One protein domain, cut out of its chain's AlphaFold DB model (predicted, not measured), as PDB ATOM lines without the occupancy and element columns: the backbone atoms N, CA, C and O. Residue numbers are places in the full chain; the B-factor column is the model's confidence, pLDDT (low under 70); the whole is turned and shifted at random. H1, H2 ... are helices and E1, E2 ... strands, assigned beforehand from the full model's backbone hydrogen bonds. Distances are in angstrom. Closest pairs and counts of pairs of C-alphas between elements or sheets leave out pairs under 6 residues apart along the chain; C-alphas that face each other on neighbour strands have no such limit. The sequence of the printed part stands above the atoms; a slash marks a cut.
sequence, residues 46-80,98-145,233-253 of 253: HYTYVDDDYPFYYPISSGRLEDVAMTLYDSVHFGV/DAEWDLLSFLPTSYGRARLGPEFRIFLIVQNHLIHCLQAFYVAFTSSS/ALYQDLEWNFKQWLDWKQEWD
ATOM      1  N   HIS A  46     140.827 193.884 153.878       88.38
ATOM      2  CA  HIS A  46     141.741 193.295 154.843       88.38
ATOM      3  C   HIS A  46     141.340 191.839 155.055       88.38
ATOM      4  O   HIS A  46     140.387 191.553 155.775       88.38
ATOM      5  N   TYR A  47     142.069 190.939 154.400       92.44
ATOM      6  CA  TYR A  47     141.889 189.499 154.534       92.44
ATOM      7  C   TYR A  47     142.298 189.028 155.932       92.44
ATOM      8  O   TYR A  47     143.373 189.374 156.427       92.44
ATOM      9  N   THR A  48     141.454 188.208 156.552       94.06
ATOM     10  CA  THR A  48     141.748 187.542 157.829       94.06
ATOM     11  C   THR A  48     142.632 186.311 157.653       94.06
ATOM     12  O   THR A  48     143.279 185.888 158.609       94.06
ATOM     13  N   TYR A  49     142.689 185.746 156.440       94.56
ATOM     14  CA  TYR A  49     143.368 184.489 156.104       94.56
ATOM     15  C   TYR A  49     142.820 183.266 156.852       94.56
ATOM     16  O   TYR A  49     143.466 182.214 156.889       94.56
ATOM     17  N   VAL A  50     141.604 183.368 157.390       93.50
ATOM     18  CA  VAL A  50     140.854 182.265 158.002       93.50
ATOM     19  C   VAL A  50     139.897 181.681 156.963       93.50
ATOM     20  O   VAL A  50     139.288 182.419 156.196       93.50
ATOM     21  N   ASP A  51     139.789 180.352 156.919       93.25
ATOM     22  CA  ASP A  51     138.917 179.618 155.992       93.25
ATOM     23  C   ASP A  51     139.087 180.067 154.529       93.25
ATOM     24  O   ASP A  51     140.163 179.863 153.958       93.25
ATOM     25  N   ASP A  52     138.067 180.696 153.944       93.62
ATOM     26  CA  ASP A  52     138.042 181.161 152.554       93.62
ATOM     27  C   ASP A  52     138.324 182.667 152.393       93.62
ATOM     28  O   ASP A  52     138.271 183.196 151.285       93.62
ATOM     29  N   ASP A  53     138.649 183.378 153.479       94.31
ATOM     30  CA  ASP A  53     138.932 184.816 153.448       94.31
ATOM     31  C   ASP A  53     140.417 185.097 153.170       94.31
ATOM     32  O   ASP A  53     141.187 185.510 154.040       94.31
ATOM     33  N   TYR A  54     140.825 184.846 151.930       93.75
ATOM     34  CA  TYR A  54     142.166 185.110 151.405       93.75
ATOM     35  C   TYR A  54     142.080 185.640 149.964       93.75
ATOM     36  O   TYR A  54     141.084 185.404 149.272       93.75
ATOM     37  N   PRO A  55     143.093 186.381 149.478       91.75
ATOM     38  CA  PRO A  55     143.057 186.901 148.120       91.75
ATOM     39  C   PRO A  55     143.186 185.766 147.103       91.75
ATOM     40  O   PRO A  55     143.999 184.859 147.262       91.75
ATOM     41  N   PHE A  56     142.413 185.848 146.018       88.94
ATOM     42  CA  PHE A  56     142.510 184.883 144.918       88.94
ATOM     43  C   PHE A  56     143.856 184.973 144.181       88.94
ATOM     44  O   PHE A  56     144.400 183.966 143.736       88.94
ATOM     45  N   TYR A  57     144.402 186.186 144.066       89.44
ATOM     46  CA  TYR A  57     145.712 186.439 143.475       89.44
ATOM     47  C   TYR A  57     146.750 186.658 144.566       89.44
ATOM     48  O   TYR A  57     146.472 187.293 145.583       89.44
ATOM     49  N   TYR A  58     147.961 186.167 144.328       91.06
ATOM     50  CA  TYR A  58     149.063 186.383 145.251       91.06
ATOM     51  C   TYR A  58     149.366 187.890 145.395       91.06
ATOM     52  O   TYR A  58     149.569 188.562 144.378       91.06
ATOM     53  N   PRO A  59     149.374 188.438 146.625       91.19
ATOM     54  CA  PRO A  59     149.597 189.860 146.854       91.19
ATOM     55  C   PRO A  59     151.093 190.181 146.786       91.19
ATOM     56  O   PRO A  59     151.777 190.196 147.805       91.19
ATOM     57  N   ILE A  60     151.602 190.440 145.582       89.06
ATOM     58  CA  ILE A  60     153.004 190.825 145.398       89.06
ATOM     59  C   ILE A  60     153.305 192.173 146.068       89.06
ATOM     60  O   ILE A  60     152.512 193.113 145.960       89.06
ATOM     61  N   SER A  61     154.454 192.295 146.737       84.38
ATOM     62  CA  SER A  61     154.815 193.511 147.484       84.38
ATOM     63  C   SER A  61     154.923 194.769 146.615       84.38
ATOM     64  O   SER A  61     154.592 195.862 147.074       84.38
ATOM     65  N   SER A  62     155.309 194.629 145.343       82.44
ATOM     66  CA  SER A  62     155.346 195.719 144.356       82.44
ATOM     67  C   SER A  62     153.958 196.145 143.846       82.44
ATOM     68  O   SER A  62     153.842 197.068 143.040       82.44
ATOM     69  N   GLY A  63     152.889 195.474 144.281       80.25
ATOM     70  CA  GLY A  63     151.507 195.698 143.859       80.25
ATOM     71  C   GLY A  63     151.141 195.005 142.545       80.25
ATOM     72  O   GLY A  63     150.066 194.415 142.446       80.25
ATOM     73  N   ARG A  64     152.025 195.021 141.541       82.62
ATOM     74  CA  ARG A  64     151.851 194.257 140.297       82.62
ATOM     75  C   ARG A  64     153.186 193.821 139.708       82.62
ATOM     76  O   ARG A  64     154.191 194.510 139.856       82.62
ATOM     77  N   LEU A  65     153.152 192.714 138.974       85.69
ATOM     78  CA  LEU A  65     154.258 192.298 138.122       85.69
ATOM     79  C   LEU A  65     154.331 193.177 136.876       85.69
ATOM     80  O   LEU A  65     153.323 193.361 136.176       85.69
ATOM     81  N   GLU A  66     155.522 193.709 136.620       87.56
ATOM     82  CA  GLU A  66     155.827 194.430 135.392       87.56
ATOM     83  C   GLU A  66     155.853 193.472 134.197       87.56
ATOM     84  O   GLU A  66     156.021 192.256 134.342       87.56
ATOM     85  N   ASP A  67     155.610 194.041 133.018       86.88
ATOM     86  CA  ASP A  67     155.737 193.323 131.759       86.88
ATOM     87  C   ASP A  67     157.193 193.409 131.296       86.88
ATOM     88  O   ASP A  67     157.755 194.502 131.192       86.88
ATOM     89  N   VAL A  68     157.790 192.261 131.002       85.06
ATOM     90  CA  VAL A  68     159.164 192.128 130.520       85.06
ATOM     91  C   VAL A  68     159.158 191.446 129.158       85.06
ATOM     92  O   VAL A  68     158.400 190.505 128.918       85.06
ATOM     93  N   ALA A  69     159.988 191.944 128.244       83.69
ATOM     94  CA  ALA A  69     160.225 191.270 126.977       83.69
ATOM     95  C   ALA A  69     161.188 190.105 127.217       83.69
ATOM     96  O   ALA A  69     162.264 190.293 127.786       83.69
ATOM     97  N   MET A  70     160.799 188.916 126.777       71.44
ATOM     98  CA  MET A  70     161.613 187.716 126.870       71.44
ATOM     99  C   MET A  70     161.669 187.049 125.507       71.44
ATOM    100  O   MET A  70     160.656 186.910 124.829       71.44
ATOM    101  N   THR A  71     162.851 186.616 125.097       74.31
ATOM    102  CA  THR A  71     162.983 185.820 123.881       74.31
ATOM    103  C   THR A  71     162.693 184.356 124.214       74.31
ATOM    104  O   THR A  71     163.304 183.807 125.132       74.31
ATOM    105  N   LEU A  72     161.785 183.726 123.467       71.69
ATOM    106  CA  LEU A  72     161.579 182.280 123.539       71.69
ATOM    107  C   LEU A  72     162.767 181.561 122.877       71.69
ATOM    108  O   LEU A  72     163.164 181.911 121.763       71.69
ATOM    109  N   TYR A  73     163.338 180.578 123.569       68.56
ATOM    110  CA  TYR A  73     164.400 179.721 123.046       68.56
ATOM    111  C   TYR A  73     164.039 178.263 123.289       68.56
ATOM    112  O   TYR A  73     163.536 177.926 124.363       68.56
ATOM    113  N   ASP A  74     164.376 177.407 122.330       68.88
ATOM    114  CA  ASP A  74     164.332 175.967 122.542       68.88
ATOM    115  C   ASP A  74     165.337 175.588 123.629       68.88
ATOM    116  O   ASP A  74     166.536 175.884 123.556       68.88
ATOM    117  N   SER A  75     164.814 174.978 124.687       70.81
ATOM    118  CA  SER A  75     165.597 174.598 125.852       70.81
ATOM    119  C   SER A  75     166.400 173.334 125.561       70.81
ATOM    120  O   SER A  75     165.834 172.293 125.238       70.81
ATOM    121  N   VAL A  76     167.719 173.399 125.763       77.44
ATOM    122  CA  VAL A  76     168.581 172.204 125.892       77.44
ATOM    123  C   VAL A  76     168.572 171.629 127.318       77.44
ATOM    124  O   VAL A  76     169.183 170.597 127.577       77.44
ATOM    125  N   HIS A  77     167.895 172.323 128.237       80.19
ATOM    126  CA  HIS A  77     167.669 171.946 129.629       80.19
ATOM    127  C   HIS A  77     166.377 171.132 129.768       80.19
ATOM    128  O   HIS A  77     165.451 171.295 128.970       80.19
ATOM    129  N   PHE A  78     166.287 170.323 130.822       81.25
ATOM    130  CA  PHE A  78     165.146 169.472 131.169       81.25
ATOM    131  C   PHE A  78     164.883 168.357 130.148       81.25
ATOM    132  O   PHE A  78     163.739 168.041 129.814       81.25
ATOM    133  N   GLY A  79     165.951 167.724 129.659       81.50
ATOM    134  CA  GLY A  79     165.845 166.556 128.782       81.50
ATOM    135  C   GLY A  79     165.096 165.390 129.446       81.50
ATOM    136  O   GLY A  79     165.198 165.174 130.652       81.50
ATOM    137  N   VAL A  80     164.337 164.625 128.654       75.62
ATOM    138  CA  VAL A  80     163.602 163.419 129.108       75.62
ATOM    139  C   VAL A  80     164.366 162.128 128.765       75.62
ATOM    140  O   VAL A  80     163.959 161.024 129.125       75.62
ATOM    141  N   ASP A  98     168.098 164.168 135.990       79.06
ATOM    142  CA  ASP A  98     167.434 164.024 137.284       79.06
ATOM    143  C   ASP A  98     167.713 165.208 138.226       79.06
ATOM    144  O   ASP A  98     166.785 165.771 138.801       79.06
ATOM    145  N   ALA A  99     168.975 165.631 138.352       83.00
ATOM    146  CA  ALA A  99     169.360 166.755 139.202       83.00
ATOM    147  C   ALA A  99     168.808 168.089 138.687       83.00
ATOM    148  O   ALA A  99     168.464 168.959 139.483       83.00
ATOM    149  N   GLU A 100     168.723 168.257 137.370       84.94
ATOM    150  CA  GLU A 100     168.127 169.437 136.754       84.94
ATOM    151  C   GLU A 100     166.612 169.488 136.980       84.94
ATOM    152  O   GLU A 100     166.102 170.491 137.477       84.94
ATOM    153  N   TRP A 101     165.899 168.394 136.710       86.62
ATOM    154  CA  TRP A 101     164.467 168.269 136.993       86.62
ATOM    155  C   TRP A 101     164.141 168.467 138.475       86.62
ATOM    156  O   TRP A 101     163.116 169.064 138.808       86.62
ATOM    157  N   ASP A 102     165.024 168.033 139.369       84.50
ATOM    158  CA  ASP A 102     164.904 168.260 140.805       84.50
ATOM    159  C   ASP A 102     164.944 169.749 141.183       84.50
ATOM    160  O   ASP A 102     164.222 170.162 142.095       84.50
ATOM    161  N   LEU A 103     165.696 170.595 140.463       85.56
ATOM    162  CA  LEU A 103     165.750 172.041 140.740       85.56
ATOM    163  C   LEU A 103     164.371 172.706 140.663       85.56
ATOM    164  O   LEU A 103     164.105 173.626 141.436       85.56
ATOM    165  N   LEU A 104     163.476 172.214 139.799       83.94
ATOM    166  CA  LEU A 104     162.105 172.724 139.670       83.94
ATOM    167  C   LEU A 104     161.261 172.520 140.935       83.94
ATOM    168  O   LEU A 104     160.317 173.269 141.177       83.94
ATOM    169  N   SER A 105     161.602 171.515 141.742       79.44
ATOM    170  CA  SER A 105     160.958 171.247 143.030       79.44
ATOM    171  C   SER A 105     161.520 172.113 144.156       79.44
ATOM    172  O   SER A 105     160.802 172.461 145.093       79.44
ATOM    173  N   PHE A 106     162.814 172.434 144.086       79.38
ATOM    174  CA  PHE A 106     163.545 173.099 145.166       79.38
ATOM    175  C   PHE A 106     163.614 174.619 145.035       79.38
ATOM    176  O   PHE A 106     163.940 175.284 146.020       79.38
ATOM    177  N   LEU A 107     163.345 175.166 143.849       82.31
ATOM    178  CA  LEU A 107     163.379 176.600 143.592       82.31
ATOM    179  C   LEU A 107     161.968 177.153 143.337       82.31
ATOM    180  O   LEU A 107     161.212 176.581 142.550       82.31
ATOM    181  N   PRO A 108     161.598 178.282 143.968       83.81
ATOM    182  CA  PRO A 108     162.324 178.986 145.037       83.81
ATOM    183  C   PRO A 108     162.442 178.127 146.317       83.81
ATOM    184  O   PRO A 108     161.688 177.171 146.474       83.81
ATOM    185  N   THR A 109     163.363 178.446 147.239       86.25
ATOM    186  CA  THR A 109     163.641 177.668 148.475       86.25
ATOM    187  C   THR A 109     162.421 177.500 149.382       86.25
ATOM    188  O   THR A 109     162.353 176.574 150.192       86.25
ATOM    189  N   SER A 110     161.420 178.358 149.207       83.38
ATOM    190  CA  SER A 110     160.069 178.225 149.749       83.38
ATOM    191  C   SER A 110     159.239 177.066 149.166       83.38
ATOM    192  O   SER A 110     158.108 176.847 149.608       83.38
ATOM    193  N   TYR A 111     159.763 176.298 148.204       88.81
ATOM    194  CA  TYR A 111     159.061 175.249 147.448       88.81
ATOM    195  C   TYR A 111     157.787 175.779 146.771       88.81
ATOM    196  O   TYR A 111     156.750 175.110 146.743       88.81
ATOM    197  N   GLY A 112     157.824 177.039 146.323       88.75
ATOM    198  CA  GLY A 112     156.670 177.726 145.737       88.75
ATOM    199  C   GLY A 112     155.531 178.029 146.712       88.75
ATOM    200  O   GLY A 112     154.403 178.296 146.285       88.75
ATOM    201  N   ARG A 113     155.785 177.930 148.022       92.12
ATOM    202  CA  ARG A 113     154.781 178.166 149.057       92.12
ATOM    203  C   ARG A 113     154.833 179.608 149.525       92.12
ATOM    204  O   ARG A 113     155.873 180.094 149.952       92.12
ATOM    205  N   ALA A 114     153.669 180.232 149.554       94.19
ATOM    206  CA  ALA A 114     153.458 181.506 150.211       94.19
ATOM    207  C   ALA A 114     152.990 181.294 151.656       94.19
ATOM    208  O   ALA A 114     152.271 180.343 151.976       94.19
ATOM    209  N   ARG A 115     153.391 182.204 152.535       95.31
ATOM    210  CA  ARG A 115     153.059 182.247 153.956       95.31
ATOM    211  C   ARG A 115     152.393 183.584 154.246       95.31
ATOM    212  O   ARG A 115     153.070 184.589 154.440       95.31
ATOM    213  N   LEU A 116     151.066 183.613 154.206       94.81
ATOM    214  CA  LEU A 116     150.303 184.862 154.231       94.81
ATOM    215  C   LEU A 116     149.512 185.035 155.526       94.81
ATOM    216  O   LEU A 116     149.118 184.067 156.180       94.81
ATOM    217  N   GLY A 117     149.243 186.297 155.847       93.94
ATOM    218  CA  GLY A 117     148.490 186.691 157.028       93.94
ATOM    219  C   GLY A 117     149.303 186.671 158.325       93.94
ATOM    220  O   GLY A 117     150.471 186.282 158.321       93.94
ATOM    221  N   PRO A 118     148.685 187.089 159.442       93.00
ATOM    222  CA  PRO A 118     149.367 187.236 160.734       93.00
ATOM    223  C   PRO A 118     149.971 185.935 161.275       93.00
ATOM    224  O   PRO A 118     150.999 185.961 161.940       93.00
ATOM    225  N   GLU A 119     149.350 184.801 160.947       93.19
ATOM    226  CA  GLU A 119     149.754 183.463 161.399       93.19
ATOM    227  C   GLU A 119     150.533 182.683 160.325       93.19
ATOM    228  O   GLU A 119     150.674 181.463 160.412       93.19
ATOM    229  N   PHE A 120     150.991 183.360 159.260       95.12
ATOM    230  CA  PHE A 120     151.768 182.760 158.171       95.12
ATOM    231  C   PHE A 120     151.145 181.466 157.601       95.12
ATOM    232  O   PHE A 120     151.818 180.441 157.400       95.12
ATOM    233  N   ARG A 121     149.837 181.512 157.309       95.12
ATOM    234  CA  ARG A 121     149.098 180.395 156.708       95.12
ATOM    235  C   ARG A 121     149.733 179.998 155.378       95.12
ATOM    236  O   ARG A 121     150.105 180.848 154.573       95.12
ATOM    237  N   ILE A 122     149.834 178.690 155.153       95.06
ATOM    238  CA  ILE A 122     150.457 178.122 153.955       95.06
ATOM    239  C   ILE A 122     149.494 178.178 152.780       95.06
ATOM    240  O   ILE A 122     148.387 177.647 152.854       95.06
ATOM    241  N   PHE A 123     149.979 178.726 151.676       95.12
ATOM    242  CA  PHE A 123     149.369 178.662 150.360       95.12
ATOM    243  C   PHE A 123     150.392 178.125 149.363       95.12
ATOM    244  O   PHE A 123     151.598 178.279 149.555       95.12
ATOM    245  N   LEU A 124     149.919 177.487 148.298       92.06
ATOM    246  CA  LEU A 124     150.762 177.046 147.191       92.06
ATOM    247  C   LEU A 124     150.407 177.872 145.960       92.06
ATOM    248  O   LEU A 124     149.235 177.941 145.584       92.06
ATOM    249  N   ILE A 125     151.406 178.503 145.347       91.06
ATOM    250  CA  ILE A 125     151.190 179.275 144.125       91.06
ATOM    251  C   ILE A 125     150.857 178.312 142.983       91.06
ATOM    252  O   ILE A 125     151.537 177.305 142.788       91.06
ATOM    253  N   VAL A 126     149.809 178.631 142.214       89.38
ATOM    254  CA  VAL A 126     149.317 177.793 141.102       89.38
ATOM    255  C   VAL A 126     150.437 177.453 140.117       89.38
ATOM    256  O   VAL A 126     150.587 176.290 139.750       89.38
ATOM    257  N   GLN A 127     151.266 178.435 139.748       86.31
ATOM    258  CA  GLN A 127     152.404 178.228 138.848       86.31
ATOM    259  C   GLN A 127     153.383 177.173 139.382       86.31
ATOM    260  O   GLN A 127     153.774 176.266 138.652       86.31
ATOM    261  N   ASN A 128     153.736 177.227 140.667       89.00
ATOM    262  CA  ASN A 128     154.621 176.233 141.272       89.00
ATOM    263  C   ASN A 128     153.974 174.847 141.364       89.00
ATOM    264  O   ASN A 128     154.667 173.845 141.219       89.00
ATOM    265  N   HIS A 129     152.653 174.764 141.540       91.00
ATOM    266  CA  HIS A 129     151.954 173.482 141.461       91.00
ATOM    267  C   HIS A 129     151.986 172.909 140.030       91.00
ATOM    268  O   HIS A 129     152.181 171.708 139.856       91.00
ATOM    269  N   LEU A 130     151.861 173.747 138.995       90.44
ATOM    270  CA  LEU A 130     152.001 173.309 137.599       90.44
ATOM    271  C   LEU A 130     153.411 172.773 137.313       90.44
ATOM    272  O   LEU A 130     153.542 171.700 136.728       90.44
ATOM    273  N   ILE A 131     154.447 173.466 137.789       89.25
ATOM    274  CA  ILE A 131     155.848 173.030 137.670       89.25
ATOM    275  C   ILE A 131     156.075 171.689 138.395       89.25
ATOM    276  O   ILE A 131     156.639 170.762 137.817       89.25
ATOM    277  N   HIS A 132     155.556 171.537 139.619       90.12
ATOM    278  CA  HIS A 132     155.581 170.272 140.367       90.12
ATOM    279  C   HIS A 132     154.904 169.127 139.594       90.12
ATOM    280  O   HIS A 132     155.420 168.011 139.534       90.12
ATOM    281  N   CYS A 133     153.764 169.399 138.949       90.88
ATOM    282  CA  CYS A 133     153.086 168.412 138.106       90.88
ATOM    283  C   CYS A 133     153.933 168.000 136.896       90.88
ATOM    284  O   CYS A 133     153.933 166.825 136.534       90.88
ATOM    285  N   LEU A 134     154.662 168.939 136.287       88.88
ATOM    286  CA  LEU A 134     155.542 168.651 135.156       88.88
ATOM    287  C   LEU A 134     156.689 167.713 135.564       88.88
ATOM    288  O   LEU A 134     156.935 166.716 134.886       88.88
ATOM    289  N   GLN A 135     157.319 167.958 136.715       87.38
ATOM    290  CA  GLN A 135     158.333 167.054 137.265       87.38
ATOM    291  C   GLN A 135     157.742 165.673 137.602       87.38
ATOM    292  O   GLN A 135     158.369 164.645 137.352       87.38
ATOM    293  N   ALA A 136     156.512 165.616 138.124       85.81
ATOM    294  CA  ALA A 136     155.841 164.344 138.384       85.81
ATOM    295  C   ALA A 136     155.635 163.521 137.096       85.81
ATOM    296  O   ALA A 136     155.721 162.291 137.144       85.81
ATOM    297  N   PHE A 137     155.408 164.170 135.948       85.25
ATOM    298  CA  PHE A 137     155.376 163.490 134.650       85.25
ATOM    299  C   PHE A 137     156.750 162.981 134.237       85.25
ATOM    300  O   PHE A 137     156.849 161.821 133.845       85.25
ATOM    301  N   TYR A 138     157.802 163.792 134.384       84.88
ATOM    302  CA  TYR A 138     159.174 163.350 134.130       84.88
ATOM    303  C   TYR A 138     159.498 162.073 134.913       84.88
ATOM    304  O   TYR A 138     159.833 161.053 134.316       84.88
ATOM    305  N   VAL A 139     159.271 162.082 136.231       80.88
ATOM    306  CA  VAL A 139     159.494 160.909 137.090       80.88
ATOM    307  C   VAL A 139     158.650 159.717 136.630       80.88
ATOM    308  O   VAL A 139     159.136 158.587 136.608       80.88
ATOM    309  N   ALA A 140     157.391 159.934 136.241       80.50
ATOM    310  CA  ALA A 140     156.531 158.867 135.735       80.50
ATOM    311  C   ALA A 140     157.031 158.266 134.406       80.50
ATOM    312  O   ALA A 140     156.840 157.072 134.187       80.50
ATOM    313  N   PHE A 141     157.674 159.058 133.541       79.00
ATOM    314  CA  PHE A 141     158.215 158.595 132.260       79.00
ATOM    315  C   PHE A 141     159.587 157.928 132.384       79.00
ATOM    316  O   PHE A 141     159.856 156.965 131.665       79.00
ATOM    317  N   THR A 142     160.448 158.398 133.288       78.00
ATOM    318  CA  THR A 142     161.821 157.886 133.435       78.00
ATOM    319  C   THR A 142     161.950 156.765 134.465       78.00
ATOM    320  O   THR A 142     162.905 155.984 134.420       78.00
ATOM    321  N   SER A 143     160.983 156.617 135.380       71.06
ATOM    322  CA  SER A 143     160.995 155.527 136.359       71.06
ATOM    323  C   SER A 143     160.773 154.159 135.695       71.06
ATOM    324  O   SER A 143     159.662 153.709 135.436       71.06
ATOM    325  N   SER A 144     161.870 153.429 135.476       58.66
ATOM    326  CA  SER A 144     161.889 152.069 134.903       58.66
ATOM    327  C   SER A 144     161.301 150.978 135.826       58.66
ATOM    328  O   SER A 144     161.316 149.785 135.515       58.66
ATOM    329  N   SER A 145     160.780 151.332 137.003       51.69
ATOM    330  CA  SER A 145     160.307 150.341 137.966       51.69
ATOM    331  C   SER A 145     158.878 149.906 137.651       51.69
ATOM    332  O   SER A 145     157.932 150.646 137.905       51.69
ATOM    333  N   ALA A 233     160.853 188.807 139.841       90.19
ATOM    334  CA  ALA A 233     160.255 189.610 140.902       90.19
ATOM    335  C   ALA A 233     159.315 188.782 141.798       90.19
ATOM    336  O   ALA A 233     159.333 188.947 143.019       90.19
ATOM    337  N   LEU A 234     158.530 187.857 141.227       89.56
ATOM    338  CA  LEU A 234     157.694 186.953 142.029       89.56
ATOM    339  C   LEU A 234     158.545 186.033 142.910       89.56
ATOM    340  O   LEU A 234     158.241 185.868 144.090       89.56
ATOM    341  N   TYR A 235     159.589 185.419 142.354       91.00
ATOM    342  CA  TYR A 235     160.441 184.520 143.126       91.00
ATOM    343  C   TYR A 235     161.172 185.260 144.243       91.00
ATOM    344  O   TYR A 235     161.196 184.769 145.367       91.00
ATOM    345  N   GLN A 236     161.677 186.467 143.991       92.00
ATOM    346  CA  GLN A 236     162.261 187.307 145.043       92.00
ATOM    347  C   GLN A 236     161.256 187.615 146.160       92.00
ATOM    348  O   GLN A 236     161.613 187.567 147.339       92.00
ATOM    349  N   ASP A 237     159.999 187.889 145.805       93.31
ATOM    350  CA  ASP A 237     158.933 188.148 146.770       93.31
ATOM    351  C   ASP A 237     158.604 186.908 147.617       93.31
ATOM    352  O   ASP A 237     158.498 187.010 148.841       93.31
ATOM    353  N   LEU A 238     158.532 185.723 147.001       93.38
ATOM    354  CA  LEU A 238     158.333 184.455 147.712       93.38
ATOM    355  C   LEU A 238     159.482 184.148 148.679       93.38
ATOM    356  O   LEU A 238     159.234 183.695 149.797       93.38
ATOM    357  N   GLU A 239     160.726 184.444 148.303       93.62
ATOM    358  CA  GLU A 239     161.868 184.243 149.201       93.62
ATOM    359  C   GLU A 239     161.899 185.237 150.348       93.62
ATOM    360  O   GLU A 239     162.208 184.871 151.486       93.62
ATOM    361  N   TRP A 240     161.521 186.484 150.082       94.44
ATOM    362  CA  TRP A 240     161.329 187.462 151.138       94.44
ATOM    363  C   TRP A 240     160.229 187.023 152.111       94.44
ATOM    364  O   TRP A 240     160.422 187.043 153.327       94.44
ATOM    365  N   ASN A 241     159.096 186.563 151.581       95.19
ATOM    366  CA  ASN A 241     157.982 186.047 152.362       95.19
ATOM    367  C   ASN A 241     158.389 184.841 153.227       95.19
ATOM    368  O   ASN A 241     158.066 184.781 154.415       95.19
ATOM    369  N   PHE A 242     159.150 183.907 152.660       95.31
ATOM    370  CA  PHE A 242     159.657 182.744 153.379       95.31
ATOM    371  C   PHE A 242     160.641 183.121 154.485       95.31
ATOM    372  O   PHE A 242     160.565 182.572 155.585       95.31
ATOM    373  N   LYS A 243     161.513 184.104 154.239       95.56
ATOM    374  CA  LYS A 243     162.391 184.659 155.271       95.56
ATOM    375  C   LYS A 243     161.592 185.240 156.441       95.56
ATOM    376  O   LYS A 243     161.910 184.934 157.584       95.56
ATOM    377  N   GLN A 244     160.536 186.010 156.170       95.12
ATOM    378  CA  GLN A 244     159.687 186.554 157.238       95.12
ATOM    379  C   GLN A 244     159.043 185.452 158.080       95.12
ATOM    380  O   GLN A 244     158.984 185.562 159.301       95.12
ATOM    381  N   TRP A 245     158.613 184.363 157.440       95.56
ATOM    382  CA  TRP A 245     158.108 183.198 158.159       95.56
ATOM    383  C   TRP A 245     159.187 182.526 159.020       95.56
ATOM    384  O   TRP A 245     158.889 182.125 160.141       95.56
ATOM    385  N   LEU A 246     160.424 182.395 158.527       95.56
ATOM    386  CA  LEU A 246     161.533 181.838 159.311       95.56
ATOM    387  C   LEU A 246     161.857 182.693 160.540       95.56
ATOM    388  O   LEU A 246     162.146 182.135 161.598       95.56
ATOM    389  N   ASP A 247     161.814 184.018 160.398       95.50
ATOM    390  CA  ASP A 247     162.038 184.957 161.497       95.50
ATOM    391  C   ASP A 247     160.895 184.868 162.521       95.50
ATOM    392  O   ASP A 247     161.152 184.662 163.703       95.50
ATOM    393  N   TRP A 248     159.636 184.895 162.065       94.94
ATOM    394  CA  TRP A 248     158.463 184.704 162.924       94.94
ATOM    395  C   TRP A 248     158.502 183.364 163.655       94.94
ATOM    396  O   TRP A 248     158.293 183.312 164.861       94.94
ATOM    397  N   LYS A 249     158.813 182.269 162.953       94.81
ATOM    398  CA  LYS A 249     158.826 180.920 163.530       94.81
ATOM    399  C   LYS A 249     159.800 180.812 164.707       94.81
ATOM    400  O   LYS A 249     159.476 180.148 165.684       94.81
ATOM    401  N   GLN A 250     160.957 181.472 164.631       94.62
ATOM    402  CA  GLN A 250     161.948 181.476 165.714       94.62
ATOM    403  C   GLN A 250     161.424 182.100 167.015       94.62
ATOM    404  O   GLN A 250     161.963 181.808 168.073       94.62
ATOM    405  N   GLU A 251     160.395 182.950 166.959       92.00
ATOM    406  CA  GLU A 251     159.779 183.532 168.159       92.00
ATOM    407  C   GLU A 251     158.885 182.534 168.914       92.00
ATOM    408  O   GLU A 251     158.559 182.762 170.081       92.00
ATOM    409  N   TRP A 252     158.495 181.434 168.261       86.06
ATOM    410  CA  TRP A 252     157.583 180.419 168.798       86.06
ATOM    411  C   TRP A 252     158.247 179.056 169.064       86.06
ATOM    412  O   TRP A 252     157.594 178.192 169.655       86.06
ATOM    413  N   ASP A 253     159.500 178.869 168.633       70.38
ATOM    414  CA  ASP A 253     160.350 177.695 168.920       70.38
ATOM    415  C   ASP A 253     161.161 177.903 170.222       70.38
ATOM    416  O   ASP A 253     161.257 176.937 171.017       70.38
TER     417      ASP A 253
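Overview. This is residues 46 to 80, 98 to 145 and 233 to 253 of the 253 residues of an uncharacterized protein of Schizopora paradoxa (UniProt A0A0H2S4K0). A small antiparallel hairpin, E2 and E3, has helix H3 packed on E2; H1 and H2 lie side by side farther along, and residues 67 to 76, with E1, stick out. The printed part has 104 residues, in the order E1, H1, E2, E3, H2, H3, mixed in class. It is loose, with a radius of gyration of the C-alphas of 16.6 A, spanning 46 by 39 by 26 A.

Along the chain. Find C-alpha 113 at (154.781, 178.166, 149.057), where E2, residues 113 to 116, begins; E3 is residues 121 to 124. H2, residues 126 to 142, spans 24.7 A; H1 is residues 98 to 106, E1 residues 67 to 71. H3, residues 233 to 250, spans 26.2 A, ending at (161.948, 181.476, 165.714).

Arrangement. In the hairpin, N 114 and O 123 are 2.8 A apart. The closest C-alphas of E2 and H3, Ala 114 and Leu 238, are 6.2 A apart. H2 touches H1 with residues 131 to 138 alone, closest C-alphas His 132 and Ser 105, 6.1 A, at a shallow tilt of 23 degrees, opposite ways. E1 pairs with no named strand. Every O i to N i+4 pair is within hydrogen-bond range in H2 and H3; in H1, 3 of 5.

Size, cuts and confidence. C-alphas 80 and 98 are 9.0 A apart across one cut, 145 and 233 39.4 A across the other. No link printed whole is long. Residues 73 to 74 and 144 to 145 have pLDDT under 70.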